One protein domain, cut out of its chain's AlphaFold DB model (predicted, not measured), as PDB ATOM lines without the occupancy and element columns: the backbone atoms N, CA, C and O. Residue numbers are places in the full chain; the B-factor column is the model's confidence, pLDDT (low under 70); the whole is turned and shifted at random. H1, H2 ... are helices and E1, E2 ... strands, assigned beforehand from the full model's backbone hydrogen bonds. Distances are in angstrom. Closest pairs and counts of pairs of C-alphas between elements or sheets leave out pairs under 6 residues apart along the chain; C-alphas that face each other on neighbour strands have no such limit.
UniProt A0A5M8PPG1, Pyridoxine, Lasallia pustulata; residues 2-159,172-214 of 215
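Overview. This is residues 2 to 159 and 172 to 214 of the 215 residues of the protein "Pyridoxine" of Lasallia pustulata (UniProt A0A5M8PPG1). Two four-stranded sheets make a sandwich, only partly face to face, with the short helix H3 tucked between them; the hairpin E4 E5 lies beyond one end of the strands, H4 covers the far face of the second sheet, and the long helix H6 grazes the first. Residues 81 to 86, in the loop between E4 and E5, stick out. There are 201 residues printed, with six named helices and ten named strands in the order H1 H2 E1 H3 E2 E3 E4 E5 E6 H4 E7 H5 E8 E9 E10 H6, of mixed class. The sheets E1 E10 E9 E8 and E6 E3 E2 E7 are mixed, and E4 E5 is antiparallel. The whole is compact, with a radius of gyration of the C-alphas of 17.5 A and spans of 49 by 42 by 31 A.

Arrangement. One sheet runs E1, residues 25 to 28, E10, residues 179 to 182, E9, residues 172 to 176, and E8, residues 144 to 149. E1 and E10 are parallel, with N 27 and O 180 within hydrogen-bond range at 2.9 A; the hairpin E9 E10 has N 181 and O 174 at 2.9 A, and antiparallel E9 and E8 have N 146 and O 173 at 2.8 A. The other runs E6, residues 101 to 105, E3, residues 53 to 58, E2, residues 36 to 40, and E7, residues 122 to 124. E3 and E2 are parallel, N 57 and O 38 at 2.9 A; E6 and E3 are antiparallel, N 103 and O 56 at 2.8 A, as are E2 and E7, N 39 and O 123 at 2.9 A. The facing parts of this sandwich, two sheets face to face, are 10.1 A centre to centre. H3, residues 30 to 35, is on both sheets, over E1 at a height of 6.4 A and over E3 at 8.5 A. H4, residues 112 to 117, is on the second sheet at a height of 7.5 A, on the opposite face from H3; E6, H4 and E7 form a split strand-helix-strand unit, E3 and E2 between its strands, with a right-handed crossover. In the hairpin of E4, residues 68 to 73, and E5, residues 92 to 97, N 71 and O 94 are 3.0 A apart. H6, residues 193 to 212, and H2, residues 11 to 20, each only graze the first sheet. H5, residues 133 to 139, is close to H6 but not clearly touching, the closest C-alphas, of Thr 134 and Arg 209, 7.2 A apart; H1, residues 2 to 7, is likewise close to H2, at Ala 5 and Leu 11, 5.3 A. In the six helices every O i to N i+4 pair is within hydrogen-bond range.

Along the chain. H1 begins at C-alpha 2 (-107.154, 457.092, 5.531), and H6, 28.9 A long, ends at C-alpha 212 (-125.466, 430.738, -4.471). E5 measures 16.0 A, E4 15.6 A, E8 15.0 A and H2 13.1 A.

Size, cuts and confidence. The C-alphas farthest apart, of Val 159 and Leu 214, are 59.5 A apart. Residues 160 to 171 are not printed, and C-alphas 159 and 172 are 22.3 A apart across this cut. The links E2 to E3 and E4 to E5 are long. Mean pLDDT of the printed part is 82.6, with 38 residues under 70, among them 79 to 89 and 151 to 159.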
ATOM      1  N   SER A   2    -107.910 458.313   5.153       67.44
ATOM      2  CA  SER A   2    -107.154 457.092   5.531       67.44
ATOM      3  C   SER A   2    -106.463 457.185   6.895       67.44
ATOM      4  O   SER A   2    -106.450 456.205   7.620       67.44
ATOM      5  N   LEU A   3    -105.941 458.357   7.281       75.25
ATOM      6  CA  LEU A   3    -105.282 458.521   8.582       75.25
ATOM      7  C   LEU A   3    -106.253 458.298   9.748       75.25
ATOM      8  O   LEU A   3    -105.861 457.752  10.770       75.25
ATOM      9  N   VAL A   4    -107.518 458.700   9.586       78.19
ATOM     10  CA  VAL A   4    -108.572 458.438  10.577       78.19
ATOM     11  C   VAL A   4    -108.884 456.947  10.593       78.19
ATOM     12  O   VAL A   4    -108.823 456.342  11.650       78.19
ATOM     13  N   ALA A   5    -109.101 456.327   9.428       76.12
ATOM     14  CA  ALA A   5    -109.349 454.887   9.340       76.12
ATOM     15  C   ALA A   5    -108.205 454.049   9.941       76.12
ATOM     16  O   ALA A   5    -108.467 453.084  10.649       76.12
ATOM     17  N   ALA A   6    -106.948 454.435   9.709       77.19
ATOM     18  CA  ALA A   6    -105.774 453.784  10.281       77.19
ATOM     19  C   ALA A   6    -105.711 453.972  11.802       77.19
ATOM     20  O   ALA A   6    -105.563 452.998  12.531       77.19
ATOM     21  N   ARG A   7    -105.898 455.203  12.299       84.75
ATOM     22  CA  ARG A   7    -105.923 455.493  13.746       84.75
ATOM     23  C   ARG A   7    -107.090 454.826  14.473       84.75
ATOM     24  O   ARG A   7    -106.983 454.557  15.661       84.75
ATOM     25  N   SER A   8    -108.181 454.558  13.764       88.06
ATOM     26  CA  SER A   8    -109.358 453.857  14.277       88.06
ATOM     27  C   SER A   8    -109.319 452.343  14.039       88.06
ATOM     28  O   SER A   8    -110.316 451.683  14.304       88.06
ATOM     29  N   ASN A   9    -108.214 451.778  13.529       88.19
ATOM     30  CA  ASN A   9    -108.084 450.353  13.182       88.19
ATOM     31  C   ASN A   9    -109.165 449.825  12.210       88.19
ATOM     32  O   ASN A   9    -109.452 448.632  12.175       88.19
ATOM     33  N   LEU A  10    -109.748 450.697  11.385       90.94
ATOM     34  CA  LEU A  10    -110.796 450.347  10.418       90.94
ATOM     35  C   LEU A  10    -110.244 449.940   9.053       90.94
ATOM     36  O   LEU A  10    -110.956 449.341   8.256       90.94
ATOM     37  N   LEU A  11    -108.982 450.257   8.766       88.81
ATOM     38  CA  LEU A  11    -108.414 450.037   7.440       88.81
ATOM     39  C   LEU A  11    -108.391 448.554   7.043       88.81
ATOM     40  O   LEU A  11    -108.741 448.220   5.914       88.81
ATOM     41  N   GLU A  12    -108.013 447.667   7.965       91.06
ATOM     42  CA  GLU A  12    -107.989 446.231   7.689       91.06
ATOM     43  C   GLU A  12    -109.399 445.621   7.592       91.06
ATOM     44  O   GLU A  12    -109.674 444.986   6.576       91.06
ATOM     45  N   PRO A  13    -110.341 445.885   8.523       94.31
ATOM     46  CA  PRO A  13    -111.738 445.481   8.352       94.31
ATOM     47  C   PRO A  13    -112.354 445.934   7.021       94.31
ATOM     48  O   PRO A  13    -113.051 445.163   6.363       94.31
ATOM     49  N   LEU A  14    -112.059 447.160   6.575       94.06
ATOM     50  CA  LEU A  14    -112.529 447.662   5.282       94.06
ATOM     51  C   LEU A  14    -111.913 446.890   4.106       94.06
ATOM     52  O   LEU A  14    -112.620 446.559   3.157       94.06
ATOM     53  N   ARG A  15    -110.624 446.535   4.167       93.50
ATOM     54  CA  ARG A  15    -109.985 445.676   3.151       93.50
ATOM     55  C   ARG A  15    -110.604 444.287   3.108       93.50
ATOM     56  O   ARG A  15    -110.814 443.762   2.018       93.50
ATOM     57  N   GLN A  16    -110.930 443.704   4.259       93.19
ATOM     58  CA  GLN A  16    -111.632 442.423   4.307       93.19
ATOM     59  C   GLN A  16    -113.022 442.541   3.669       93.19
ATOM     60  O   GLN A  16    -113.377 441.742   2.803       93.19
ATOM     61  N   PHE A  17    -113.785 443.576   4.025       94.81
ATOM     62  CA  PHE A  17    -115.116 443.827   3.474       94.81
ATOM     63  C   PHE A  17    -115.100 443.979   1.943       94.81
ATOM     64  O   PHE A  17    -115.904 443.357   1.243       94.81
ATOM     65  N   VAL A  18    -114.152 444.765   1.423       94.56
ATOM     66  CA  VAL A  18    -114.082 445.112   0.000       94.56
ATOM     67  C   VAL A  18    -113.355 444.058  -0.831       94.56
ATOM     68  O   VAL A  18    -113.896 443.641  -1.847       94.56
ATOM     69  N   LYS A  19    -112.148 443.619  -0.448       90.69
ATOM     70  CA  LYS A  19    -111.302 442.749  -1.292       90.69
ATOM     71  C   LYS A  19    -111.516 441.260  -1.050       90.69
ATOM     72  O   LYS A  19    -111.410 440.482  -1.988       90.69
ATOM     73  N   ILE A  20    -111.812 440.861   0.186       89.19
ATOM     74  CA  ILE A  20    -111.953 439.441   0.539       89.19
ATOM     75  C   ILE A  20    -113.399 438.992   0.347       89.19
ATOM     76  O   ILE A  20    -113.672 438.073  -0.422       89.19
ATOM     77  N   HIS A  21    -114.334 439.673   1.010       89.19
ATOM     78  CA  HIS A  21    -115.751 439.326   0.954       89.19
ATOM     79  C   HIS A  21    -116.464 439.885  -0.274       89.19
ATOM     80  O   HIS A  21    -117.601 439.488  -0.510       89.19
ATOM     81  N   ARG A  22    -115.849 440.812  -1.029       91.19
ATOM     82  CA  ARG A  22    -116.446 441.483  -2.200       91.19
ATOM     83  C   ARG A  22    -117.894 441.912  -1.919       91.19
ATOM     84  O   ARG A  22    -118.829 441.534  -2.631       91.19
ATOM     85  N   LYS A  23    -118.092 442.645  -0.815       92.94
ATOM     86  CA  LYS A  23    -119.392 443.226  -0.447       92.94
ATOM     87  C   LYS A  23    -119.640 444.517  -1.238       92.94
ATOM     88  O   LYS A  23    -118.684 445.264  -1.471       92.94
ATOM     89  N   PRO A  24    -120.888 444.802  -1.659       96.12
ATOM     90  CA  PRO A  24    -121.210 446.005  -2.420       96.12
ATOM     91  C   PRO A  24    -120.638 447.267  -1.779       96.12
ATOM     92  O   PRO A  24    -120.914 447.545  -0.614       96.12
ATOM     93  N   THR A  25    -119.813 448.003  -2.522       97.62
ATOM     94  CA  THR A  25    -119.108 449.177  -1.998       97.62
ATOM     95  C   THR A  25    -119.101 450.301  -3.023       97.62
ATOM     96  O   THR A  25    -118.755 450.081  -4.180       97.62
ATOM     97  N   TRP A  26    -119.443 451.512  -2.583       98.19
ATOM     98  CA  TRP A  26    -119.397 452.711  -3.410       98.19
ATOM     99  C   TRP A  26    -118.456 453.752  -2.810       98.19
ATOM    100  O   TRP A  26    -118.625 454.171  -1.665       98.19
ATOM    101  N   GLY A  27    -117.449 454.158  -3.583       97.69
ATOM    102  CA  GLY A  27    -116.528 455.232  -3.230       97.69
ATOM    103  C   GLY A  27    -116.824 456.514  -4.005       97.69
ATOM    104  O   GLY A  27    -116.588 456.566  -5.209       97.69
ATOM    105  N   THR A  28    -117.259 457.568  -3.314       96.81
ATOM    106  CA  THR A  28    -117.460 458.908  -3.893       96.81
ATOM    107  C   THR A  28    -116.261 459.815  -3.598       96.81
ATOM    108  O   THR A  28    -115.731 459.816  -2.485       96.81
ATOM    109  N   CYS A  29    -115.788 460.576  -4.589       93.69
ATOM    110  CA  CYS A  29    -114.644 461.491  -4.505       93.69
ATOM    111  C   CYS A  29    -113.415 460.852  -3.820       93.69
ATOM    112  O   CYS A  29    -112.734 460.007  -4.401       93.69
ATOM    113  N   ALA A  30    -113.126 461.187  -2.559       92.25
ATOM    114  CA  ALA A  30    -112.018 460.585  -1.817       92.25
ATOM    115  C   ALA A  30    -112.179 459.068  -1.597       92.25
ATOM    116  O   ALA A  30    -111.179 458.366  -1.431       92.25
ATOM    117  N   GLY A  31    -113.412 458.561  -1.612       95.19
ATOM    118  CA  GLY A  31    -113.727 457.137  -1.598       95.19
ATOM    119  C   GLY A  31    -113.250 456.414  -2.858       95.19
ATOM    120  O   GLY A  31    -112.685 455.333  -2.733       95.19
ATOM    121  N   LEU A  32    -113.373 457.027  -4.045       96.31
ATOM    122  CA  LEU A  32    -112.817 456.477  -5.291       96.31
ATOM    123  C   LEU A  32    -111.298 456.287  -5.172       96.31
ATOM    124  O   LEU A  32    -110.778 455.240  -5.538       96.31
ATOM    125  N   ILE A  33    -110.597 457.266  -4.585       94.00
ATOM    126  CA  ILE A  33    -109.150 457.157  -4.333       94.00
ATOM    127  C   ILE A  33    -108.858 455.962  -3.420       94.00
ATOM    128  O   ILE A  33    -107.921 455.224  -3.683       94.00
ATOM    129  N   LEU A  34    -109.629 455.777  -2.341       94.44
ATOM    130  CA  LEU A  34    -109.410 454.676  -1.397       94.44
ATOM    131  C   LEU A  34    -109.655 453.298  -2.026       94.44
ATOM    132  O   LEU A  34    -108.962 452.357  -1.652       94.44
ATOM    133  N   LEU A  35    -110.614 453.173  -2.944       96.50
ATOM    134  CA  LEU A  35    -110.931 451.908  -3.616       96.50
ATOM    135  C   LEU A  35    -109.987 451.564  -4.773       96.50
ATOM    136  O   LEU A  35    -109.983 450.421  -5.217       96.50
ATOM    137  N   ALA A  36    -109.183 452.511  -5.252       95.19
ATOM    138  CA  ALA A  36    -108.205 452.254  -6.300       95.19
ATOM    139  C   ALA A  36    -107.105 451.289  -5.833       95.19
ATOM    140  O   ALA A  36    -106.641 451.364  -4.690       95.19
ATOM    141  N   GLU A  37    -106.638 450.422  -6.730       93.44
ATOM    142  CA  GLU A  37    -105.426 449.631  -6.497       93.44
ATOM    143  C   GLU A  37    -104.170 450.507  -6.491       93.44
ATOM    144  O   GLU A  37    -103.225 450.188  -5.775       93.44
ATOM    145  N   SER A  38    -104.153 451.624  -7.227       92.31
ATOM    146  CA  SER A  38    -103.002 452.529  -7.304       92.31
ATOM    147  C   SER A  38    -103.430 453.998  -7.289       92.31
ATOM    148  O   SER A  38    -104.449 454.378  -7.865       92.31
ATOM    149  N   ALA A  39    -102.658 454.863  -6.633       90.50
ATOM    150  CA  ALA A  39    -102.878 456.308  -6.683       90.50
ATOM    151  C   ALA A  39    -101.575 457.099  -6.553       90.50
ATOM    152  O   ALA A  39    -100.665 456.689  -5.835       90.50
ATOM    153  N   ASN A  40    -101.503 458.282  -7.166       87.38
ATOM    154  CA  ASN A  40    -100.345 459.163  -6.994       87.38
ATOM    155  C   ASN A  40    -100.191 459.652  -5.536       87.38
ATOM    156  O   ASN A  40    -101.148 459.889  -4.787       87.38
ATOM    157  N   ARG A  41     -98.939 459.800  -5.109       77.12
ATOM    158  CA  ARG A  41     -98.529 460.159  -3.754       77.12
ATOM    159  C   ARG A  41     -98.528 461.675  -3.618       77.12
ATOM    160  O   ARG A  41     -97.963 462.392  -4.427       77.12
ATOM    161  N   THR A  42     -99.153 462.175  -2.558       64.56
ATOM    162  CA  THR A  42     -99.322 463.625  -2.346       64.56
ATOM    163  C   THR A  42     -98.502 464.179  -1.178       64.56
ATOM    164  O   THR A  42     -98.259 465.382  -1.149       64.56
ATOM    165  N   LYS A  43     -98.047 463.344  -0.223       61.38
ATOM    166  CA  LYS A  43     -97.166 463.724   0.907       61.38
ATOM    167  C   LYS A  43     -96.314 462.537   1.399       61.38
ATOM    168  O   LYS A  43     -96.721 461.381   1.250       61.38
ATOM    169  N   LYS A  44     -95.161 462.820   2.033       49.88
ATOM    170  CA  LYS A  44     -94.375 461.832   2.807       49.88
ATOM    171  C   LYS A  44     -95.270 461.220   3.894       49.88
ATOM    172  O   LYS A  44     -95.874 461.957   4.666       49.88
ATOM    173  N   GLY A  45     -95.365 459.892   3.918       57.16
ATOM    174  CA  GLY A  45     -96.245 459.136   4.817       57.16
ATOM    175  C   GLY A  45     -97.383 458.397   4.113       57.16
ATOM    176  O   GLY A  45     -97.911 457.460   4.691       57.16
ATOM    177  N   GLY A  46     -97.707 458.760   2.862       59.53
ATOM    178  CA  GLY A  46     -98.720 458.064   2.061       59.53
ATOM    179  C   GLY A  46    -100.137 458.169   2.637       59.53
ATOM    180  O   GLY A  46    -100.359 458.487   3.800       59.53
ATOM    181  N   GLN A  47    -101.140 457.946   1.799       70.06
ATOM    182  CA  GLN A  47    -102.499 457.688   2.261       70.06
ATOM    183  C   GLN A  47    -102.796 456.264   1.823       70.06
ATOM    184  O   GLN A  47    -102.953 456.047   0.622       70.06
ATOM    185  N   ASP A  48    -102.841 455.340   2.779       86.00
ATOM    186  CA  ASP A  48    -103.144 453.940   2.501       86.00
ATOM    187  C   ASP A  48    -104.453 453.773   1.736       86.00
ATOM    188  O   ASP A  48    -105.437 454.487   1.970       86.00
ATOM    189  N   LEU A  49    -104.435 452.791   0.840       91.88
ATOM    190  CA  LEU A  49    -105.561 452.404   0.008       91.88
ATOM    191  C   LEU A  49    -106.225 451.143   0.568       91.88
ATOM    192  O   LEU A  49    -105.599 450.321   1.255       91.88
ATOM    193  N   ILE A  50    -107.515 451.019   0.283       94.12
ATOM    194  CA  ILE A  50    -108.313 449.818   0.524       94.12
ATOM    195  C   ILE A  50    -108.159 448.882  -0.677       94.12
ATOM    196  O   ILE A  50    -107.896 447.702  -0.464       94.12
ATOM    197  N   GLY A  51    -108.242 449.415  -1.899       93.06
ATOM    198  CA  GLY A  51    -108.284 448.637  -3.139       93.06
ATOM    199  C   GLY A  51    -109.673 448.069  -3.435       93.06
ATOM    200  O   GLY A  51    -110.635 448.351  -2.717       93.06
ATOM    201  N   GLY A  52    -109.768 447.254  -4.486       92.06
ATOM    202  CA  GLY A  52    -111.018 446.639  -4.949       92.06
ATOM    203  C   GLY A  52    -111.547 447.146  -6.293       92.06
ATOM    204  O   GLY A  52    -112.485 446.529  -6.804       92.06
ATOM    205  N   LEU A  53    -110.950 448.210  -6.838       95.81
ATOM    206  CA  LEU A  53    -111.074 448.650  -8.228       95.81
ATOM    207  C   LEU A  53    -109.687 448.633  -8.887       95.81
ATOM    208  O   LEU A  53    -108.792 449.356  -8.434       95.81
ATOM    209  N   ASP A  54    -109.534 447.880  -9.975       95.44
ATOM    210  CA  ASP A  54    -108.294 447.746 -10.753       95.44
ATOM    211  C   ASP A  54    -108.051 448.991 -11.615       95.44
ATOM    212  O   ASP A  54    -108.124 449.004 -12.840       95.44
ATOM    213  N   ILE A  55    -107.795 450.100 -10.930       95.44
ATOM    214  CA  ILE A  55    -107.595 451.420 -11.512       95.44
ATOM    215  C   ILE A  55    -106.432 452.134 -10.834       95.44
ATOM    216  O   ILE A  55    -106.166 451.964  -9.639       95.44
ATOM    217  N   ARG A  56    -105.787 453.015 -11.598       93.94
ATOM    218  CA  ARG A  56    -104.929 454.069 -11.074       93.94
ATOM    219  C   ARG A  56    -105.693 455.382 -11.029       93.94
ATOM    220  O   ARG A  56    -106.250 455.824 -12.034       93.94
ATOM    221  N   VAL A  57    -105.668 456.035  -9.873       93.00
ATOM    222  CA  VAL A  57    -106.318 457.329  -9.660       93.00
ATOM    223  C   VAL A  57    -105.291 458.442  -9.484       93.00
ATOM    224  O   VAL A  57    -104.392 458.362  -8.644       93.00
ATOM    225  N   ASN A  58    -105.482 459.534 -10.222       89.56
ATOM    226  CA  ASN A  58    -104.731 460.766 -10.038       89.56
ATOM    227  C   ASN A  58    -105.532 461.743  -9.163       89.56
ATOM    228  O   ASN A  58    -106.641 462.176  -9.492       89.56
ATOM    229  N   ARG A  59    -104.961 462.084  -8.011       85.94
ATOM    230  CA  ARG A  59    -105.504 463.037  -7.045       85.94
ATOM    231  C   ARG A  59    -105.371 464.459  -7.580       85.94
ATOM    232  O   ARG A  59    -104.279 464.877  -7.948       85.94
ATOM    233  N   ASN A  60    -106.448 465.238  -7.482       69.94
ATOM    234  CA  ASN A  60    -106.468 466.670  -7.816       69.94
ATOM    235  C   ASN A  60    -106.015 466.982  -9.259       69.94
ATOM    236  O   ASN A  60    -105.319 467.973  -9.492       69.94
ATOM    237  N   HIS A  61    -106.418 466.151 -10.223       67.31
ATOM    238  CA  HIS A  61    -106.012 466.266 -11.629       67.31
ATOM    239  C   HIS A  61    -106.367 467.620 -12.272       67.31
ATOM    240  O   HIS A  61    -105.609 468.141 -13.087       67.31
ATOM    241  N   PHE A  62    -107.471 468.247 -11.851       59.41
ATOM    242  CA  PHE A  62    -107.958 469.512 -12.420       59.41
ATOM    243  C   PHE A  62    -107.184 470.775 -11.967       59.41
ATOM    244  O   PHE A  62    -107.402 471.859 -12.511       59.41
ATOM    245  N   GLY A  63    -106.215 470.649 -11.050       55.88
ATOM    246  CA  GLY A  63    -105.316 471.735 -10.626       55.88
ATOM    247  C   GLY A  63    -105.813 472.589  -9.446       55.88
ATOM    248  O   GLY A  63    -106.956 472.494  -9.012       55.88
ATOM    249  N   ARG A  64    -104.920 473.437  -8.904       52.19
ATOM    250  CA  ARG A  64    -105.120 474.222  -7.659       52.19
ATOM    251  C   ARG A  64    -106.099 475.403  -7.756       52.19
ATOM    252  O   ARG A  64    -106.477 475.936  -6.724       52.19
ATOM    253  N   GLN A  65    -106.431 475.872  -8.959       46.28
ATOM    254  CA  GLN A  65    -107.189 477.122  -9.160       46.28
ATOM    255  C   GLN A  65    -108.631 476.917  -9.646       46.28
ATOM    256  O   GLN A  65    -109.393 477.877  -9.669       46.28
ATOM    257  N   VAL A  66    -109.033 475.690  -9.990       53.91
ATOM    258  CA  VAL A  66    -110.399 475.364 -10.443       53.91
ATOM    259  C   VAL A  66    -110.974 474.319  -9.485       53.91
ATOM    260  O   VAL A  66    -111.203 473.171  -9.844       53.91
ATOM    261  N   GLU A  67    -111.074 474.668  -8.199       64.75
ATOM    262  CA  GLU A  67    -111.303 473.663  -7.149       64.75
ATOM    263  C   GLU A  67    -112.752 473.179  -7.045       64.75
ATOM    264  O   GLU A  67    -113.003 472.189  -6.354       64.75
ATOM    265  N   SER A  68    -113.714 473.820  -7.715       79.88
ATOM    266  CA  SER A  68    -115.088 473.323  -7.772       79.88
ATOM    267  C   SER A  68    -115.800 473.734  -9.053       79.88
ATOM    268  O   SER A  68    -115.741 474.898  -9.444       79.88
ATOM    269  N   PHE A  69    -116.472 472.788  -9.700       87.56
ATOM    270  CA  PHE A  69    -117.339 473.058 -10.845       87.56
ATOM    271  C   PHE A  69    -118.502 472.070 -10.875       87.56
ATOM    272  O   PHE A  69    -118.500 471.044 -10.190       87.56
ATOM    273  N   GLU A  70    -119.500 472.391 -11.685       90.25
ATOM    274  CA  GLU A  70    -120.665 471.550 -11.914       90.25
ATOM    275  C   GLU A  70    -120.715 471.181 -13.395       90.25
ATOM    276  O   GLU A  70    -120.425 472.017 -14.253       90.25
ATOM    277  N   ALA A  71    -121.085 469.942 -13.703       90.19
ATOM    278  CA  ALA A  71    -121.290 469.500 -15.076       90.19
ATOM    279  C   ALA A  71    -122.541 468.630 -15.171       90.19
ATOM    280  O   ALA A  71    -122.802 467.794 -14.308       90.19
ATOM    281  N   ASN A  72    -123.302 468.818 -16.244       90.62
ATOM    282  CA  ASN A  72    -124.420 467.947 -16.577       90.62
ATOM    283  C   ASN A  72    -123.872 466.719 -17.307       90.62
ATOM    284  O   ASN A  72    -123.307 466.844 -18.392       90.62
ATOM    285  N   LEU A  73    -124.016 465.552 -16.690       88.88
ATOM    286  CA  LEU A  73    -123.550 464.277 -17.215       88.88
ATOM    287  C   LEU A  73    -124.710 463.513 -17.835       88.88
ATOM    288  O   LEU A  73    -125.782 463.415 -17.239       88.88
ATOM    289  N   ASP A  74    -124.475 462.911 -18.994       87.75
ATOM    290  CA  ASP A  74    -125.327 461.821 -19.448       87.75
ATOM    291  C   ASP A  74    -124.871 460.538 -18.746       87.75
ATOM    292  O   ASP A  74    -123.711 460.136 -18.858       87.75
ATOM    293  N   LEU A  75    -125.769 459.934 -17.970       89.69
ATOM    294  CA  LEU A  75    -125.521 458.702 -17.224       89.69
ATOM    295  C   LEU A  75    -126.534 457.651 -17.691       89.69
ATOM    296  O   LEU A  75    -127.568 457.484 -17.037       89.69
ATOM    297  N   PRO A  76    -126.279 456.941 -18.807       86.50
ATOM    298  CA  PRO A  76    -127.255 456.035 -19.419       86.50
ATOM    299  C   PRO A  76    -127.784 454.960 -18.464       86.50
ATOM    300  O   PRO A  76    -128.941 454.563 -18.552       86.50
ATOM    301  N   PHE A  77    -126.964 454.534 -17.501       88.25
ATOM    302  CA  PHE A  77    -127.330 453.540 -16.489       88.25
ATOM    303  C   PHE A  77    -128.365 454.026 -15.458       88.25
ATOM    304  O   PHE A  77    -128.902 453.201 -14.723       88.25
ATOM    305  N   LEU A  78    -128.642 455.334 -15.386       87.25
ATOM    306  CA  LEU A  78    -129.729 455.896 -14.574       87.25
ATOM    307  C   LEU A  78    -131.076 455.908 -15.306       87.25
ATOM    308  O   LEU A  78    -132.102 456.159 -14.673       87.25
ATOM    309  N   GLY A  79    -131.086 455.659 -16.619       69.56
ATOM    310  CA  GLY A  79    -132.306 455.585 -17.411       69.56
ATOM    311  C   GLY A  79    -133.111 454.341 -17.045       69.56
ATOM    312  O   GLY A  79    -132.716 453.222 -17.366       69.56
ATOM    313  N   GLY A  80    -134.244 454.548 -16.375       55.81
ATOM    314  CA  GLY A  80    -135.252 453.526 -16.118       55.81
ATOM    315  C   GLY A  80    -136.357 453.532 -17.175       55.81
ATOM    316  O   GLY A  80    -136.640 454.545 -17.816       55.81
ATOM    317  N   VAL A  81    -136.989 452.376 -17.359       46.38
ATOM    318  CA  VAL A  81    -138.263 452.243 -18.070       46.38
ATOM    319  C   VAL A  81    -139.367 452.507 -17.047       46.38
ATOM    320  O   VAL A  81    -139.604 451.658 -16.190       46.38
ATOM    321  N   GLU A  82    -140.038 453.655 -17.121       46.03
ATOM    322  CA  GLU A  82    -141.328 453.851 -16.443       46.03
ATOM    323  C   GLU A  82    -142.437 453.460 -17.432       46.03
ATOM    324  O   GLU A  82    -142.472 453.947 -18.563       46.03
ATOM    325  N   ASP A  83    -143.314 452.526 -17.050       43.28
ATOM    326  CA  ASP A  83    -144.497 452.112 -17.827       43.28
ATOM    327  C   ASP A  83    -144.238 451.769 -19.312       43.28
ATOM    328  O   ASP A  83    -144.988 452.149 -20.215       43.28
ATOM    329  N   GLY A  84    -143.145 451.054 -19.600       48.12
ATOM    330  CA  GLY A  84    -142.796 450.653 -20.970       48.12
ATOM    331  C   GLY A  84    -142.332 451.806 -21.870       48.12
ATOM    332  O   GLY A  84    -142.179 451.612 -23.077       48.12
ATOM    333  N   ARG A  85    -142.088 452.999 -21.310       42.22
ATOM    334  CA  ARG A  85    -141.529 454.152 -22.018       42.22
ATOM    335  C   ARG A  85    -140.164 454.488 -21.431       42.22
ATOM    336  O   ARG A  85    -140.002 454.629 -20.223       42.22
ATOM    337  N   ALA A  86    -139.164 454.617 -22.298       47.41
ATOM    338  CA  ALA A  86    -137.878 455.173 -21.905       47.41
ATOM    339  C   ALA A  86    -138.114 456.620 -21.453       47.41
ATOM    340  O   ALA A  86    -138.462 457.475 -22.273       47.41
ATOM    341  N   THR A  87    -137.974 456.902 -20.158       54.25
ATOM    342  CA  THR A  87    -137.964 458.288 -19.689       54.25
ATOM    343  C   THR A  87    -136.750 458.961 -20.312       54.25
ATOM    344  O   THR A  87    -135.647 458.414 -20.233       54.25
ATOM    345  N   ALA A  88    -136.934 460.116 -20.956       53.09
ATOM    346  CA  ALA A  88    -135.816 460.908 -21.453       53.09
ATOM    347  C   ALA A  88    -134.847 461.135 -20.286       53.09
ATOM    348  O   ALA A  88    -135.222 461.740 -19.280       53.09
ATOM    349  N   ASN A  89    -133.641 460.571 -20.385       67.88
ATOM    350  CA  ASN A  89    -132.690 460.539 -19.286       67.88
ATOM    351  C   ASN A  89    -132.189 461.967 -19.042       67.88
ATOM    352  O   ASN A  89    -131.274 462.440 -19.714       67.88
ATOM    353  N   ALA A  90    -132.855 462.696 -18.143       81.38
ATOM    354  CA  ALA A  90    -132.475 464.062 -17.823       81.38
ATOM    355  C   ALA A  90    -131.008 464.061 -17.361       81.38
ATOM    356  O   ALA A  90    -130.671 463.234 -16.499       81.38
ATOM    357  N   PRO A  91    -130.149 464.951 -17.895       89.25
ATOM    358  CA  PRO A  91    -128.750 464.999 -17.501       89.25
ATOM    359  C   PRO A  91    -128.606 465.083 -15.982       89.25
ATOM    360  O   PRO A  91    -129.319 465.836 -15.315       89.25
ATOM    361  N   PHE A  92    -127.702 464.290 -15.427       90.62
ATOM    362  CA  PHE A  92    -127.408 464.293 -14.005       90.62
ATOM    363  C   PHE A  92    -126.456 465.444 -13.687       90.62
ATOM    364  O   PHE A  92    -125.341 465.506 -14.209       90.62
ATOM    365  N   LYS A  93    -126.876 466.360 -12.816       92.50
ATOM    366  CA  LYS A  93    -126.040 467.478 -12.379       92.50
ATOM    367  C   LYS A  93    -124.979 466.981 -11.393       92.50
ATOM    368  O   LYS A  93    -125.276 466.791 -10.220       92.50
ATOM    369  N   ALA A  94    -123.741 466.800 -11.839       93.00
ATOM    370  CA  ALA A  94    -122.632 466.354 -11.003       93.00
ATOM    371  C   ALA A  94    -121.819 467.528 -10.444       93.00
ATOM    372  O   ALA A  94    -121.470 468.459 -11.171       93.00
ATOM    373  N   ILE A  95    -121.481 467.450  -9.155       93.56
ATOM    374  CA  ILE A  95    -120.692 468.456  -8.433       93.56
ATOM    375  C   ILE A  95    -119.285 467.909  -8.191       93.56
ATOM    376  O   ILE A  95    -119.106 466.877  -7.542       93.56
ATOM    377  N   PHE A  96    -118.272 468.605  -8.695       91.75
ATOM    378  CA  PHE A  96    -116.867 468.227  -8.569       91.75
ATOM    379  C   PHE A  96    -116.190 469.190  -7.605       91.75
ATOM    380  O   PHE A  96    -116.187 470.388  -7.856       91.75
ATOM    381  N   ILE A  97    -115.604 468.681  -6.518       88.06
ATOM    382  CA  ILE A  97    -114.854 469.485  -5.543       88.06
ATOM    383  C   ILE A  97    -113.503 468.814  -5.333       88.06
ATOM    384  O   ILE A  97    -113.429 467.740  -4.738       88.06
ATOM    385  N   ARG A  98    -112.432 469.431  -5.846       86.12
ATOM    386  CA  ARG A  98    -111.071 468.854  -5.863       86.12
ATOM    387  C   ARG A  98    -111.076 467.390  -6.327       86.12
ATOM    388  O   ARG A  98    -110.455 466.517  -5.720       86.12
ATOM    389  N   ALA A  99    -111.848 467.128  -7.380       88.25
ATOM    390  CA  ALA A  99    -112.176 465.778  -7.797       88.25
ATOM    391  C   ALA A  99    -110.931 465.014  -8.295       88.25
ATOM    392  O   ALA A  99    -110.093 465.584  -9.006       88.25
ATOM    393  N   PRO A 100    -110.791 463.727  -7.937       90.94
ATOM    394  CA  PRO A 100    -109.831 462.837  -8.580       90.94
ATOM    395  C   PRO A 100    -110.292 462.451  -9.995       90.94
ATOM    396  O   PRO A 100    -111.465 462.594 -10.328       90.94
ATOM    397  N   VAL A 101    -109.396 461.886 -10.802       91.25
ATOM    398  CA  VAL A 101    -109.758 461.214 -12.068       91.25
ATOM    399  C   VAL A 101    -109.143 459.825 -12.121       91.25
ATOM    400  O   VAL A 101    -108.083 459.587 -11.533       91.25
ATOM    401  N   VAL A 102    -109.795 458.915 -12.840       93.81
ATOM    402  CA  VAL A 102    -109.192 457.626 -13.178       93.81
ATOM    403  C   VAL A 102    -108.222 457.850 -14.334       93.81
ATOM    404  O   VAL A 102    -108.625 458.181 -15.443       93.81
ATOM    405  N   GLU A 103    -106.932 457.715 -14.045       91.50
ATOM    406  CA  GLU A 103    -105.844 457.936 -15.001       91.50
ATOM    407  C   GLU A 103    -105.639 456.721 -15.907       91.50
ATOM    408  O   GLU A 103    -105.328 456.864 -17.086       91.50
ATOM    409  N   LYS A 104    -105.789 455.517 -15.345       92.56
ATOM    410  CA  LYS A 104    -105.532 454.262 -16.052       92.56
ATOM    411  C   LYS A 104    -106.410 453.143 -15.500       92.56
ATOM    412  O   LYS A 104    -106.545 453.018 -14.285       92.56
ATOM    413  N   ILE A 105    -106.953 452.313 -16.386       94.56
ATOM    414  CA  ILE A 105    -107.521 451.007 -16.029       94.56
ATOM    415  C   ILE A 105    -106.379 449.991 -16.016       94.56
ATOM    416  O   ILE A 105    -105.579 449.937 -16.954       94.56
ATOM    417  N   LEU A 106    -106.266 449.237 -14.930       92.00
ATOM    418  CA  LEU A 106    -105.227 448.237 -14.734       92.00
ATOM    419  C   LEU A 106    -105.731 446.862 -15.198       92.00
ATOM    420  O   LEU A 106    -106.926 446.589 -15.105       92.00
ATOM    421  N   PRO A 107    -104.844 445.988 -15.698       88.56
ATOM    422  CA  PRO A 107    -105.192 444.602 -15.976       88.56
ATOM    423  C   PRO A 107    -105.700 443.862 -14.728       88.56
ATOM    424  O   PRO A 107    -105.041 443.863 -13.687       88.56
ATOM    425  N   THR A 108    -106.823 443.157 -14.872       84.88
ATOM    426  CA  THR A 108    -107.426 442.288 -13.850       84.88
ATOM    427  C   THR A 108    -106.634 440.978 -13.715       84.88
ATOM    428  O   THR A 108    -107.093 439.901 -14.101       84.88
ATOM    429  N   MET A 109    -105.388 441.043 -13.236       79.81
ATOM    430  CA  MET A 109    -104.527 439.862 -13.099       79.81
ATOM    431  C   MET A 109    -103.681 439.871 -11.821       79.81
ATOM    432  O   MET A 109    -103.254 440.932 -11.354       79.81
ATOM    433  N   PRO A 110    -103.375 438.689 -11.251       74.75
ATOM    434  CA  PRO A 110    -102.468 438.598 -10.116       74.75
ATOM    435  C   PRO A 110    -101.094 439.194 -10.446       74.75
ATOM    436  O   PRO A 110    -100.488 438.847 -11.457       74.75
ATOM    437  N   GLY A 111    -100.581 440.051  -9.561       74.94
ATOM    438  CA  GLY A 111     -99.222 440.592  -9.659       74.94
ATOM    439  C   GLY A 111     -99.114 441.993 -10.263       74.94
ATOM    440  O   GLY A 111     -98.042 442.586 -10.154       74.94
ATOM    441  N   GLU A 112    -100.194 442.577 -10.791       82.00
ATOM    442  CA  GLU A 112    -100.178 443.962 -11.302       82.00
ATOM    443  C   GLU A 112     -99.875 444.994 -10.194       82.00
ATOM    444  O   GLU A 112     -99.319 446.060 -10.436       82.00
ATOM    445  N   GLN A 113    -100.110 444.662  -8.922       77.44
ATOM    446  CA  GLN A 113     -99.666 445.509  -7.810       77.44
ATOM    447  C   GLN A 113     -98.135 445.671  -7.761       77.44
ATOM    448  O   GLN A 113     -97.639 446.687  -7.277       77.44
ATOM    449  N   VAL A 114     -97.374 444.681  -8.244       78.06
ATOM    450  CA  VAL A 114     -95.903 444.721  -8.252       78.06
ATOM    451  C   VAL A 114     -95.398 445.681  -9.327       78.06
ATOM    452  O   VAL A 114     -94.497 446.475  -9.055       78.06
ATOM    453  N   SER A 115     -95.995 445.649 -10.524       79.62
ATOM    454  CA  SER A 115     -95.669 446.587 -11.604       79.62
ATOM    455  C   SER A 115     -96.048 448.020 -11.212       79.62
ATOM    456  O   SER A 115     -95.250 448.940 -11.390       79.62
ATOM    457  N   GLU A 116     -97.203 448.213 -10.571       84.38
ATOM    458  CA  GLU A 116     -97.648 449.519 -10.076       84.38
ATOM    459  C   GLU A 116     -96.777 450.072  -8.939       84.38
ATOM    460  O   GLU A 116     -96.558 451.285  -8.867       84.38
ATOM    461  N   ALA A 117     -96.243 449.208  -8.070       79.38
ATOM    462  CA  ALA A 117     -95.358 449.616  -6.977       79.38
ATOM    463  C   ALA A 117     -93.980 450.079  -7.473       79.38
ATOM    464  O   ALA A 117     -93.305 450.840  -6.777       79.38
ATOM    465  N   ALA A 118     -93.568 449.641  -8.668       78.81
ATOM    466  CA  ALA A 118     -92.348 450.102  -9.325       78.81
ATOM    467  C   ALA A 118     -92.497 451.503  -9.948       78.81
ATOM    468  O   ALA A 118     -91.496 452.130 -10.301       78.81
ATOM    469  N   VAL A 119     -93.724 452.018 -10.078       79.19
ATOM    470  CA  VAL A 119     -93.962 453.367 -10.592       79.19
ATOM    471  C   VAL A 119     -93.626 454.393  -9.516       79.19
ATOM    472  O   VAL A 119     -94.090 454.331  -8.377       79.19
ATOM    473  N   ASN A 120     -92.783 455.359  -9.875       72.94
ATOM    474  CA  ASN A 120     -92.366 456.396  -8.942       72.94
ATOM    475  C   ASN A 120     -93.569 457.201  -8.440       72.94
ATOM    476  O   ASN A 120     -94.487 457.523  -9.187       72.94
ATOM    477  N   GLU A 121     -93.526 457.549  -7.154       79.94
ATOM    478  CA  GLU A 121     -94.541 458.378  -6.500       79.94
ATOM    479  C   GLU A 121     -95.968 457.803  -6.524       79.94
ATOM    480  O   GLU A 121     -96.922 458.561  -6.390       79.94
ATOM    481  N   THR A 122     -96.153 456.483  -6.601       79.25
ATOM    482  CA  THR A 122     -97.467 455.842  -6.402       79.25
ATOM    483  C   THR A 122     -97.605 455.241  -5.000       79.25
ATOM    484  O   THR A 122     -96.640 455.042  -4.253       79.25
ATOM    485  N   VAL A 123     -98.841 455.013  -4.575       83.75
ATOM    486  CA  VAL A 123     -99.209 454.186  -3.422       83.75
ATOM    487  C   VAL A 123    -100.092 453.073  -3.959       83.75
ATOM    488  O   VAL A 123    -101.003 453.365  -4.729       83.75
ATOM    489  N   VAL A 124     -99.830 451.833  -3.550       87.50
ATOM    490  CA  VAL A 124    -100.537 450.644  -4.037       87.50
ATOM    491  C   VAL A 124    -101.274 449.965  -2.885       87.50
ATOM    492  O   VAL A 124    -100.765 449.902  -1.762       87.50
ATOM    493  N   ALA A 125    -102.492 449.491  -3.138       84.88
ATOM    494  CA  ALA A 125    -103.275 448.728  -2.176       84.88
ATOM    495  C   ALA A 125    -102.646 447.342  -1.931       84.88
ATOM    496  O   ALA A 125    -102.098 446.731  -2.849       84.88
ATOM    497  N   PRO A 126    -102.727 446.785  -0.710       84.38
ATOM    498  CA  PRO A 126    -102.216 445.442  -0.460       84.38
ATOM    499  C   PRO A 126    -103.031 444.398  -1.230       84.38
ATOM    500  O   PRO A 126    -104.262 444.476  -1.292       84.38
ATOM    501  N   SER A 127    -102.351 443.391  -1.781       83.06
ATOM    502  CA  SER A 127    -103.012 442.255  -2.430       83.06
ATOM    503  C   SER A 127    -103.762 441.392  -1.407       83.06
ATOM    504  O   SER A 127    -103.301 441.197  -0.279       83.06
ATOM    505  N   ARG A 128    -104.947 440.900  -1.785       83.06
ATOM    506  CA  ARG A 128    -105.821 440.052  -0.960       83.06
ATOM    507  C   ARG A 128    -106.526 439.035  -1.856       83.06
ATOM    508  O   ARG A 128    -106.957 439.394  -2.947       83.06
ATOM    509  N   ALA A 129    -106.658 437.800  -1.378       81.12
ATOM    510  CA  ALA A 129    -107.381 436.745  -2.080       81.12
ATOM    511  C   ALA A 129    -108.875 436.742  -1.684       81.12
ATOM    512  O   ALA A 129    -109.177 436.926  -0.499       81.12
ATOM    513  N   PRO A 130    -109.801 436.523  -2.634       81.81
ATOM    514  CA  PRO A 130    -111.225 436.356  -2.341       81.81
ATOM    515  C   PRO A 130    -111.505 435.123  -1.467       81.81
ATOM    516  O   PRO A 130    -110.806 434.116  -1.582       81.81
ATOM    517  N   VAL A 131    -112.535 435.190  -0.612       85.62
ATOM    518  CA  VAL A 131    -112.879 434.098   0.331       85.62
ATOM    519  C   VAL A 131    -113.679 432.957  -0.298       85.62
ATOM    520  O   VAL A 131    -113.503 431.806   0.089       85.62
ATOM    521  N   ASP A 132    -114.546 433.273  -1.257       83.12
ATOM    522  CA  ASP A 132    -115.514 432.350  -1.853       83.12
ATOM    523  C   ASP A 132    -115.539 432.490  -3.387       83.12
ATOM    524  O   ASP A 132    -114.958 433.423  -3.952       83.12
ATOM    525  N   ASP A 133    -116.182 431.550  -4.083       79.56
ATOM    526  CA  ASP A 133    -116.213 431.541  -5.552       79.56
ATOM    527  C   ASP A 133    -117.003 432.721  -6.133       79.56
ATOM    528  O   ASP A 133    -116.614 433.273  -7.163       79.56
ATOM    529  N   THR A 134    -118.031 433.207  -5.432       77.31
ATOM    530  CA  THR A 134    -118.758 434.427  -5.822       77.31
ATOM    531  C   THR A 134    -117.837 435.651  -5.797       77.31
ATOM    532  O   THR A 134    -117.846 436.485  -6.703       77.31
ATOM    533  N   ALA A 135    -116.990 435.751  -4.776       75.75
ATOM    534  CA  ALA A 135    -115.999 436.795  -4.618       75.75
ATOM    535  C   ALA A 135    -114.875 436.657  -5.658       75.75
ATOM    536  O   ALA A 135    -114.397 437.673  -6.166       75.75
ATOM    537  N   LYS A 136    -114.488 435.433  -6.047       79.38
ATOM    538  CA  LYS A 136    -113.569 435.218  -7.179       79.38
ATOM    539  C   LYS A 136    -114.173 435.730  -8.482       79.38
ATOM    540  O   LYS A 136    -113.533 436.536  -9.149       79.38
ATOM    541  N   ILE A 137    -115.419 435.362  -8.792       78.94
ATOM    542  CA  ILE A 137    -116.125 435.834  -9.994       78.94
ATOM    543  C   ILE A 137    -116.161 437.365 -10.024       78.94
ATOM    544  O   ILE A 137    -115.787 437.963 -11.025       78.94
ATOM    545  N   ALA A 138    -116.541 438.013  -8.918       76.50
ATOM    546  CA  ALA A 138    -116.603 439.473  -8.831       76.50
ATOM    547  C   ALA A 138    -115.232 440.172  -8.918       76.50
ATOM    548  O   ALA A 138    -115.181 441.378  -9.160       76.50
ATOM    549  N   THR A 139    -114.136 439.457  -8.656       79.81
ATOM    550  CA  THR A 139    -112.763 439.980  -8.763       79.81
ATOM    551  C   THR A 139    -112.210 439.808 -10.175       79.81
ATOM    552  O   THR A 139    -111.461 440.658 -10.623       79.81
ATOM    553  N   CYS A 140    -112.613 438.759 -10.897       82.50
ATOM    554  CA  CYS A 140    -112.193 438.514 -12.279       82.50
ATOM    555  C   CYS A 140    -112.953 439.352 -13.322       82.50
ATOM    556  O   CYS A 140    -112.681 439.218 -14.511       82.50
ATOM    557  N   GLN A 141    -113.934 440.158 -12.910       85.62
ATOM    558  CA  GLN A 141    -114.628 441.063 -13.824       85.62
ATOM    559  C   GLN A 141    -113.738 442.248 -14.183       85.62
ATOM    560  O   GLN A 141    -113.065 442.803 -13.314       85.62
ATOM    561  N   ASP A 142    -113.802 442.663 -15.441       91.69
ATOM    562  CA  ASP A 142    -113.107 443.852 -15.913       91.69
ATOM    563  C   ASP A 142    -113.753 445.138 -15.388       91.69
ATOM    564  O   ASP A 142    -114.921 445.179 -14.985       91.69
ATOM    565  N   VAL A 143    -112.965 446.211 -15.387       95.31
ATOM    566  CA  VAL A 143    -113.444 447.546 -15.034       95.31
ATOM    567  C   VAL A 143    -114.275 448.115 -16.184       95.31
ATOM    568  O   VAL A 143    -113.771 448.374 -17.274       95.31
ATOM    569  N   GLU A 144    -115.546 448.383 -15.912       95.62
ATOM    570  CA  GLU A 144    -116.459 449.089 -16.801       95.62
ATOM    571  C   GLU A 144    -116.368 450.604 -16.576       95.62
ATOM    572  O   GLU A 144    -116.474 451.093 -15.445       95.62
ATOM    573  N   VAL A 145    -116.227 451.370 -17.661       95.56
ATOM    574  CA  VAL A 145    -116.332 452.835 -17.632       95.56
ATOM    575  C   VAL A 145    -117.803 453.227 -17.679       95.56
ATOM    576  O   VAL A 145    -118.478 453.037 -18.685       95.56
ATOM    577  N   MET A 146    -118.292 453.806 -16.584       95.00
ATOM    578  CA  MET A 146    -119.698 454.176 -16.418       95.00
ATOM    579  C   MET A 146    -119.987 455.599 -16.908       95.00
ATOM    580  O   MET A 146    -121.108 455.889 -17.317       95.00
ATOM    581  N   ALA A 147    -118.997 456.497 -16.833       93.50
ATOM    582  CA  ALA A 147    -119.104 457.866 -17.329       93.50
ATOM    583  C   ALA A 147    -117.730 458.492 -17.606       93.50
ATOM    584  O   ALA A 147    -116.761 458.261 -16.871       93.50
ATOM    585  N   THR A 148    -117.684 459.360 -18.617       92.62
ATOM    586  CA  THR A 148    -116.537 460.214 -18.941       92.62
ATOM    587  C   THR A 148    -116.961 461.681 -18.962       92.62
ATOM    588  O   THR A 148    -118.089 462.019 -19.319       92.62
ATOM    589  N   LEU A 149    -116.060 462.566 -18.545       88.69
ATOM    590  CA  LEU A 149    -116.248 464.007 -18.587       88.69
ATOM    591  C   LEU A 149    -115.501 464.562 -19.807       88.69
ATOM    592  O   LEU A 149    -114.273 464.472 -19.864       88.69
ATOM    593  N   PRO A 150    -116.192 465.164 -20.787       83.06
ATOM    594  CA  PRO A 150    -115.522 465.782 -21.923       83.06
ATOM    595  C   PRO A 150    -114.572 466.895 -21.465       83.06
ATOM    596  O   PRO A 150    -114.936 467.717 -20.624       83.06
ATOM    597  N   VAL A 151    -113.392 467.000 -22.084       67.56
ATOM    598  CA  VAL A 151    -112.342 467.982 -21.725       67.56
ATOM    599  C   VAL A 151    -112.865 469.431 -21.687       67.56
ATOM    600  O   VAL A 151    -112.425 470.238 -20.872       67.56
ATOM    601  N   ARG A 152    -113.846 469.768 -22.536       59.81
ATOM    602  CA  ARG A 152    -114.476 471.104 -22.586       59.81
ATOM    603  C   ARG A 152    -115.402 471.397 -21.400       59.81
ATOM    604  O   ARG A 152    -115.583 472.559 -21.061       59.81
ATOM    605  N   ALA A 153    -115.981 470.372 -20.778       59.72
ATOM    606  CA  ALA A 153    -116.918 470.526 -19.665       59.72
ATOM    607  C   ALA A 153    -116.208 470.802 -18.327       59.72
ATOM    608  O   ALA A 153    -116.801 471.399 -17.434       59.72
ATOM    609  N   ALA A 154    -114.935 470.414 -18.197       56.31
ATOM    610  CA  ALA A 154    -114.150 470.622 -16.980       56.31
ATOM    611  C   ALA A 154    -113.613 472.059 -16.816       56.31
ATOM    612  O   ALA A 154    -113.232 472.456 -15.716       56.31
ATOM    613  N   LEU A 155    -113.513 472.839 -17.902       54.28
ATOM    614  CA  LEU A 155    -112.756 474.095 -17.930       54.28
ATOM    615  C   LEU A 155    -113.374 475.118 -18.906       54.28
ATOM    616  O   LEU A 155    -113.046 475.091 -20.092       54.28
ATOM    617  N   PRO A 156    -114.174 476.095 -18.436       47.88
ATOM    618  CA  PRO A 156    -114.694 477.158 -19.301       47.88
ATOM    619  C   PRO A 156    -113.610 478.096 -19.877       47.88
ATOM    620  O   PRO A 156    -113.880 478.793 -20.845       47.88
ATOM    621  N   ASN A 157    -112.393 478.129 -19.302       43.78
ATOM    622  CA  ASN A 157    -111.386 479.177 -19.564       43.78
ATOM    623  C   ASN A 157    -109.949 478.688 -19.857       43.78
ATOM    624  O   ASN A 157    -109.009 479.481 -19.789       43.78
ATOM    625  N   LYS A 158    -109.718 477.410 -20.185       42.28
ATOM    626  CA  LYS A 158    -108.365 476.956 -20.563       42.28
ATOM    627  C   LYS A 158    -108.188 477.060 -22.079       42.28
ATOM    628  O   LYS A 158    -108.804 476.305 -22.827       42.28
ATOM    629  N   VAL A 159    -107.341 477.992 -22.523       35.50
ATOM    630  CA  VAL A 159    -106.852 478.045 -23.910       35.50
ATOM    631  C   VAL A 159    -106.238 476.685 -24.230       35.50
ATOM    632  O   VAL A 159    -105.376 476.202 -23.493       35.50
ATOM    633  N   ILE A 172    -114.608 459.470 -14.943       94.31
ATOM    634  CA  ILE A 172    -115.176 460.022 -13.699       94.31
ATOM    635  C   ILE A 172    -116.129 459.065 -12.980       94.31
ATOM    636  O   ILE A 172    -116.519 459.344 -11.845       94.31
ATOM    637  N   ALA A 173    -116.524 457.960 -13.611       96.69
ATOM    638  CA  ALA A 173    -117.254 456.888 -12.953       96.69
ATOM    639  C   ALA A 173    -116.851 455.530 -13.529       96.69
ATOM    640  O   ALA A 173    -116.778 455.367 -14.747       96.69
ATOM    641  N   VAL A 174    -116.616 454.557 -12.650       97.50
ATOM    642  CA  VAL A 174    -116.217 453.190 -13.010       97.50
ATOM    643  C   VAL A 174    -116.898 452.168 -12.112       97.50
ATOM    644  O   VAL A 174    -117.225 452.465 -10.960       97.50
ATOM    645  N   ARG A 175    -117.077 450.952 -12.620       96.81
ATOM    646  CA  ARG A 175    -117.614 449.814 -11.873       96.81
ATOM    647  C   ARG A 175    -116.760 448.578 -12.127       96.81
ATOM    648  O   ARG A 175    -116.343 448.347 -13.250       96.81
ATOM    649  N   GLN A 176    -116.534 447.768 -11.101       95.12
ATOM    650  CA  GLN A 176    -115.925 446.445 -11.240       95.12
ATOM    651  C   GLN A 176    -116.650 445.478 -10.311       95.12
ATOM    652  O   GLN A 176    -116.552 445.582  -9.082       95.12
ATOM    653  N   GLY A 177    -117.456 444.584 -10.885       92.06
ATOM    654  CA  GLY A 177    -118.367 443.746 -10.112       92.06
ATOM    655  C   GLY A 177    -119.274 444.568  -9.204       92.06
ATOM    656  O   GLY A 177    -120.075 445.389  -9.652       92.06
ATOM    657  N   ASN A 178    -119.140 444.330  -7.906       90.88
ATOM    658  CA  ASN A 178    -119.916 444.960  -6.843       90.88
ATOM    659  C   ASN A 178    -119.258 446.234  -6.276       90.88
ATOM    660  O   ASN A 178    -119.696 446.729  -5.238       90.88
ATOM    661  N   CYS A 179    -118.178 446.728  -6.881       96.44
ATOM    662  CA  CYS A 179    -117.544 447.984  -6.490       96.44
ATOM    663  C   CYS A 179    -117.882 449.073  -7.508       96.44
ATOM    664  O   CYS A 179    -117.745 448.863  -8.711       96.44
ATOM    665  N   PHE A 180    -118.303 450.238  -7.023       98.00
ATOM    666  CA  PHE A 180    -118.600 451.414  -7.834       98.00
ATOM    667  C   PHE A 180    -117.780 452.602  -7.335       98.00
ATOM    668  O   PHE A 180    -117.568 452.773  -6.133       98.00
ATOM    669  N   GLY A 181    -117.291 453.424  -8.251       98.06
ATOM    670  CA  GLY A 181    -116.461 454.573  -7.928       98.06
ATOM    671  C   GLY A 181    -116.862 455.786  -8.751       98.06
ATOM    672  O   GLY A 181    -117.013 455.670  -9.963       98.06
ATOM    673  N   THR A 182    -117.014 456.943  -8.107       97.69
ATOM    674  CA  THR A 182    -117.353 458.214  -8.768       97.69
ATOM    675  C   THR A 182    -116.441 459.337  -8.292       97.69
ATOM    676  O   THR A 182    -116.194 459.488  -7.098       97.69
ATOM    677  N   SER A 183    -115.967 460.166  -9.215       95.06
ATOM    678  CA  SER A 183    -115.120 461.327  -8.917       95.06
ATOM    679  C   SER A 183    -115.886 462.520  -8.338       95.06
ATOM    680  O   SER A 183    -115.287 463.370  -7.684       95.06
ATOM    681  N   PHE A 184    -117.194 462.595  -8.586       94.88
ATOM    682  CA  PHE A 184    -118.079 463.676  -8.151       94.88
ATOM    683  C   PHE A 184    -118.828 463.345  -6.853       94.88
ATOM    684  O   PHE A 184    -118.776 462.216  -6.355       94.88
ATOM    685  N   HIS A 185    -119.526 464.355  -6.336       96.12
ATOM    686  CA  HIS A 185    -120.324 464.343  -5.115       96.12
ATOM    687  C   HIS A 185    -121.826 464.268  -5.433       96.12
ATOM    688  O   HIS A 185    -122.487 465.307  -5.525       96.12
ATOM    689  N   PRO A 186    -122.387 463.066  -5.655       94.81
ATOM    690  CA  PRO A 186    -123.818 462.901  -5.909       94.81
ATOM    691  C   PRO A 186    -124.682 463.346  -4.721       94.81
ATOM    692  O   PRO A 186    -125.826 463.751  -4.912       94.81
ATOM    693  N   GLU A 187    -124.142 463.295  -3.503       95.50
ATOM    694  CA  GLU A 187    -124.810 463.662  -2.253       95.50
ATOM    695  C   GLU A 187    -125.051 465.166  -2.103       95.50
ATOM    696  O   GLU A 187    -125.879 465.584  -1.300       95.50
ATOM    697  N   LEU A 188    -124.326 465.989  -2.865       94.62
ATOM    698  CA  LEU A 188    -124.485 467.445  -2.859       94.62
ATOM    699  C   LEU A 188    -125.539 467.918  -3.870       94.62
ATOM    700  O   LEU A 188    -125.750 469.117  -4.043       94.62
ATOM    701  N   THR A 189    -126.188 466.979  -4.554       88.50
ATOM    702  CA  THR A 189    -127.232 467.238  -5.543       88.50
ATOM    703  C   THR A 189    -128.613 467.020  -4.917       88.50
ATOM    704  O   THR A 189    -128.758 466.280  -3.947       88.50
ATOM    705  N   GLY A 190    -129.653 467.631  -5.488       87.88
ATOM    706  CA  GLY A 190    -131.045 467.299  -5.152       87.88
ATOM    707  C   GLY A 190    -131.569 466.036  -5.851       87.88
ATOM    708  O   GLY A 190    -132.764 465.769  -5.785       87.88
ATOM    709  N   ASP A 191    -130.713 465.295  -6.564       90.19
ATOM    710  CA  ASP A 191    -131.089 464.181  -7.433       90.19
ATOM    711  C   ASP A 191    -130.665 462.833  -6.824       90.19
ATOM    712  O   ASP A 191    -129.490 462.461  -6.782       90.19
ATOM    713  N   ALA A 192    -131.651 462.067  -6.359       92.81
ATOM    714  CA  ALA A 192    -131.421 460.784  -5.706       92.81
ATOM    715  C   ALA A 192    -131.238 459.606  -6.681       92.81
ATOM    716  O   ALA A 192    -130.943 458.504  -6.215       92.81
ATOM    717  N   ARG A 193    -131.383 459.787  -8.006       93.44
ATOM    718  CA  ARG A 193    -131.444 458.673  -8.979       93.44
ATOM    719  C   ARG A 193    -130.252 457.725  -8.889       93.44
ATOM    720  O   ARG A 193    -130.432 456.513  -8.868       93.44
ATOM    721  N   ILE A 194    -129.039 458.262  -8.758       94.44
ATOM    722  CA  ILE A 194    -127.823 457.446  -8.627       94.44
ATOM    723  C   ILE A 194    -127.749 456.682  -7.299       94.44
ATOM    724  O   ILE A 194    -127.245 455.563  -7.265       94.44
ATOM    725  N   HIS A 195    -128.300 457.240  -6.217       95.56
ATOM    726  CA  HIS A 195    -128.383 456.550  -4.930       95.56
ATOM    727  C   HIS A 195    -129.406 455.413  -4.984       95.56
ATOM    728  O   HIS A 195    -129.114 454.313  -4.519       95.56
ATOM    729  N   VAL A 196    -130.577 455.656  -5.582       95.00
ATOM    730  CA  VAL A 196    -131.615 454.634  -5.788       95.00
ATOM    731  C   VAL A 196    -131.076 453.503  -6.659       95.00
ATOM    732  O   VAL A 196    -131.107 452.347  -6.241       95.00
ATOM    733  N   TRP A 197    -130.473 453.838  -7.804       94.88
ATOM    734  CA  TRP A 197    -129.813 452.870  -8.678       94.88
ATOM    735  C   TRP A 197    -128.767 452.039  -7.925       94.88
ATOM    736  O   TRP A 197    -128.717 450.817  -8.074       94.88
ATOM    737  N   TRP A 198    -127.947 452.673  -7.080       96.19
ATOM    738  CA  TRP A 198    -126.940 451.961  -6.300       96.19
ATOM    739  C   TRP A 198    -127.566 450.990  -5.294       96.19
ATOM    740  O   TRP A 198    -127.121 449.847  -5.193       96.19
ATOM    741  N   LEU A 199    -128.622 451.393  -4.581       95.62
ATOM    742  CA  LEU A 199    -129.345 450.507  -3.663       95.62
ATOM    743  C   LEU A 199    -129.949 449.296  -4.387       95.62
ATOM    744  O   LEU A 199    -129.922 448.187  -3.849       95.62
ATOM    745  N   GLU A 200    -130.425 449.469  -5.620       94.00
ATOM    746  CA  GLU A 200    -130.853 448.346  -6.457       94.00
ATOM    747  C   GLU A 200    -129.691 447.406  -6.799       94.00
ATOM    748  O   GLU A 200    -129.861 446.188  -6.728       94.00
ATOM    749  N   GLN A 201    -128.497 447.932  -7.104       93.62
ATOM    750  CA  GLN A 201    -127.308 447.092  -7.312       93.62
ATOM    751  C   GLN A 201    -126.930 446.317  -6.043       93.62
ATOM    752  O   GLN A 201    -126.598 445.132  -6.117       93.62
ATOM    753  N   VAL A 202    -127.021 446.955  -4.870       94.88
ATOM    754  CA  VAL A 202    -126.784 446.302  -3.572       94.88
ATOM    755  C   VAL A 202    -127.779 445.162  -3.356       94.88
ATOM    756  O   VAL A 202    -127.364 444.055  -3.011       94.88
ATOM    757  N   LYS A 203    -129.073 445.404  -3.600       93.75
ATOM    758  CA  LYS A 203    -130.125 444.386  -3.485       93.75
ATOM    759  C   LYS A 203    -129.839 443.191  -4.398       93.75
ATOM    760  O   LYS A 203    -129.766 442.069  -3.903       93.75
ATOM    761  N   ARG A 204    -129.564 443.438  -5.685       90.81
ATOM    762  CA  ARG A 204    -129.225 442.391  -6.670       90.81
ATOM    763  C   ARG A 204    -128.014 441.562  -6.240       90.81
ATOM    764  O   ARG A 204    -128.025 440.342  -6.358       90.81
ATOM    765  N   ALA A 205    -126.975 442.211  -5.714       89.06
ATOM    766  CA  ALA A 205    -125.767 441.527  -5.259       89.06
ATOM    767  C   ALA A 205    -126.001 440.651  -4.012       89.06
ATOM    768  O   ALA A 205    -125.372 439.603  -3.874       89.06
ATOM    769  N   ILE A 206    -126.887 441.069  -3.101       88.31
ATOM    770  CA  ILE A 206    -127.252 440.282  -1.912       88.31
ATOM    771  C   ILE A 206    -128.145 439.100  -2.302       88.31
ATOM    772  O   ILE A 206    -127.880 437.980  -1.870       88.31
ATOM    773  N   GLU A 207    -129.156 439.329  -3.142       88.44
ATOM    774  CA  GLU A 207    -130.046 438.276  -3.645       88.44
ATOM    775  C   GLU A 207    -129.261 437.206  -4.419       88.44
ATOM    776  O   GLU A 207    -129.436 436.016  -4.168       88.44
ATOM    777  N   GLY A 208    -128.318 437.616  -5.275       80.50
ATOM    778  CA  GLY A 208    -127.450 436.691  -6.008       80.50
ATOM    779  C   GLY A 208    -126.571 435.816  -5.103       80.50
ATOM    780  O   GLY A 208    -126.376 434.641  -5.399       80.50
ATOM    781  N   ARG A 209    -126.087 436.352  -3.972       76.19
ATOM    782  CA  ARG A 209    -125.320 435.576  -2.977       76.19
ATOM    783  C   ARG A 209    -126.196 434.604  -2.197       76.19
ATOM    784  O   ARG A 209    -125.813 433.455  -2.034       76.19
ATOM    785  N   SER A 210    -127.383 435.041  -1.777       72.31
ATOM    786  CA  SER A 210    -128.321 434.175  -1.055       72.31
ATOM    787  C   SER A 210    -128.732 432.951  -1.872       72.31
ATOM    788  O   SER A 210    -129.012 431.914  -1.285       72.31
ATOM    789  N   ILE A 211    -128.802 433.073  -3.201       67.31
ATOM    790  CA  ILE A 211    -129.107 431.947  -4.091       67.31
ATOM    791  C   ILE A 211    -127.902 431.004  -4.207       67.31
ATOM    792  O   ILE A 211    -128.086 429.796  -4.123       67.31
ATOM    793  N   ALA A 212    -126.687 431.540  -4.359       62.50
ATOM    794  CA  ALA A 212    -125.466 430.738  -4.471       62.50
ATOM    795  C   ALA A 212    -125.134 429.951  -3.189       62.50
ATOM    796  O   ALA A 212    -124.600 428.854  -3.277       62.50
ATOM    797  N   ASP A 213    -125.478 430.482  -2.010       59.22
ATOM    798  CA  ASP A 213    -125.258 429.806  -0.721       59.22
ATOM    799  C   ASP A 213    -126.268 428.660  -0.451       59.22
ATOM    800  O   ASP A 213    -126.091 427.893   0.497       59.22
ATOM    801  N   LEU A 214    -127.343 428.545  -1.249       56.09
ATOM    802  CA  LEU A 214    -128.398 427.522  -1.118       56.09
ATOM    803  C   LEU A 214    -128.243 426.331  -2.084       56.09
ATOM    804  O   LEU A 214    -129.016 425.375  -1.982       56.09
TER     805      LEU A 214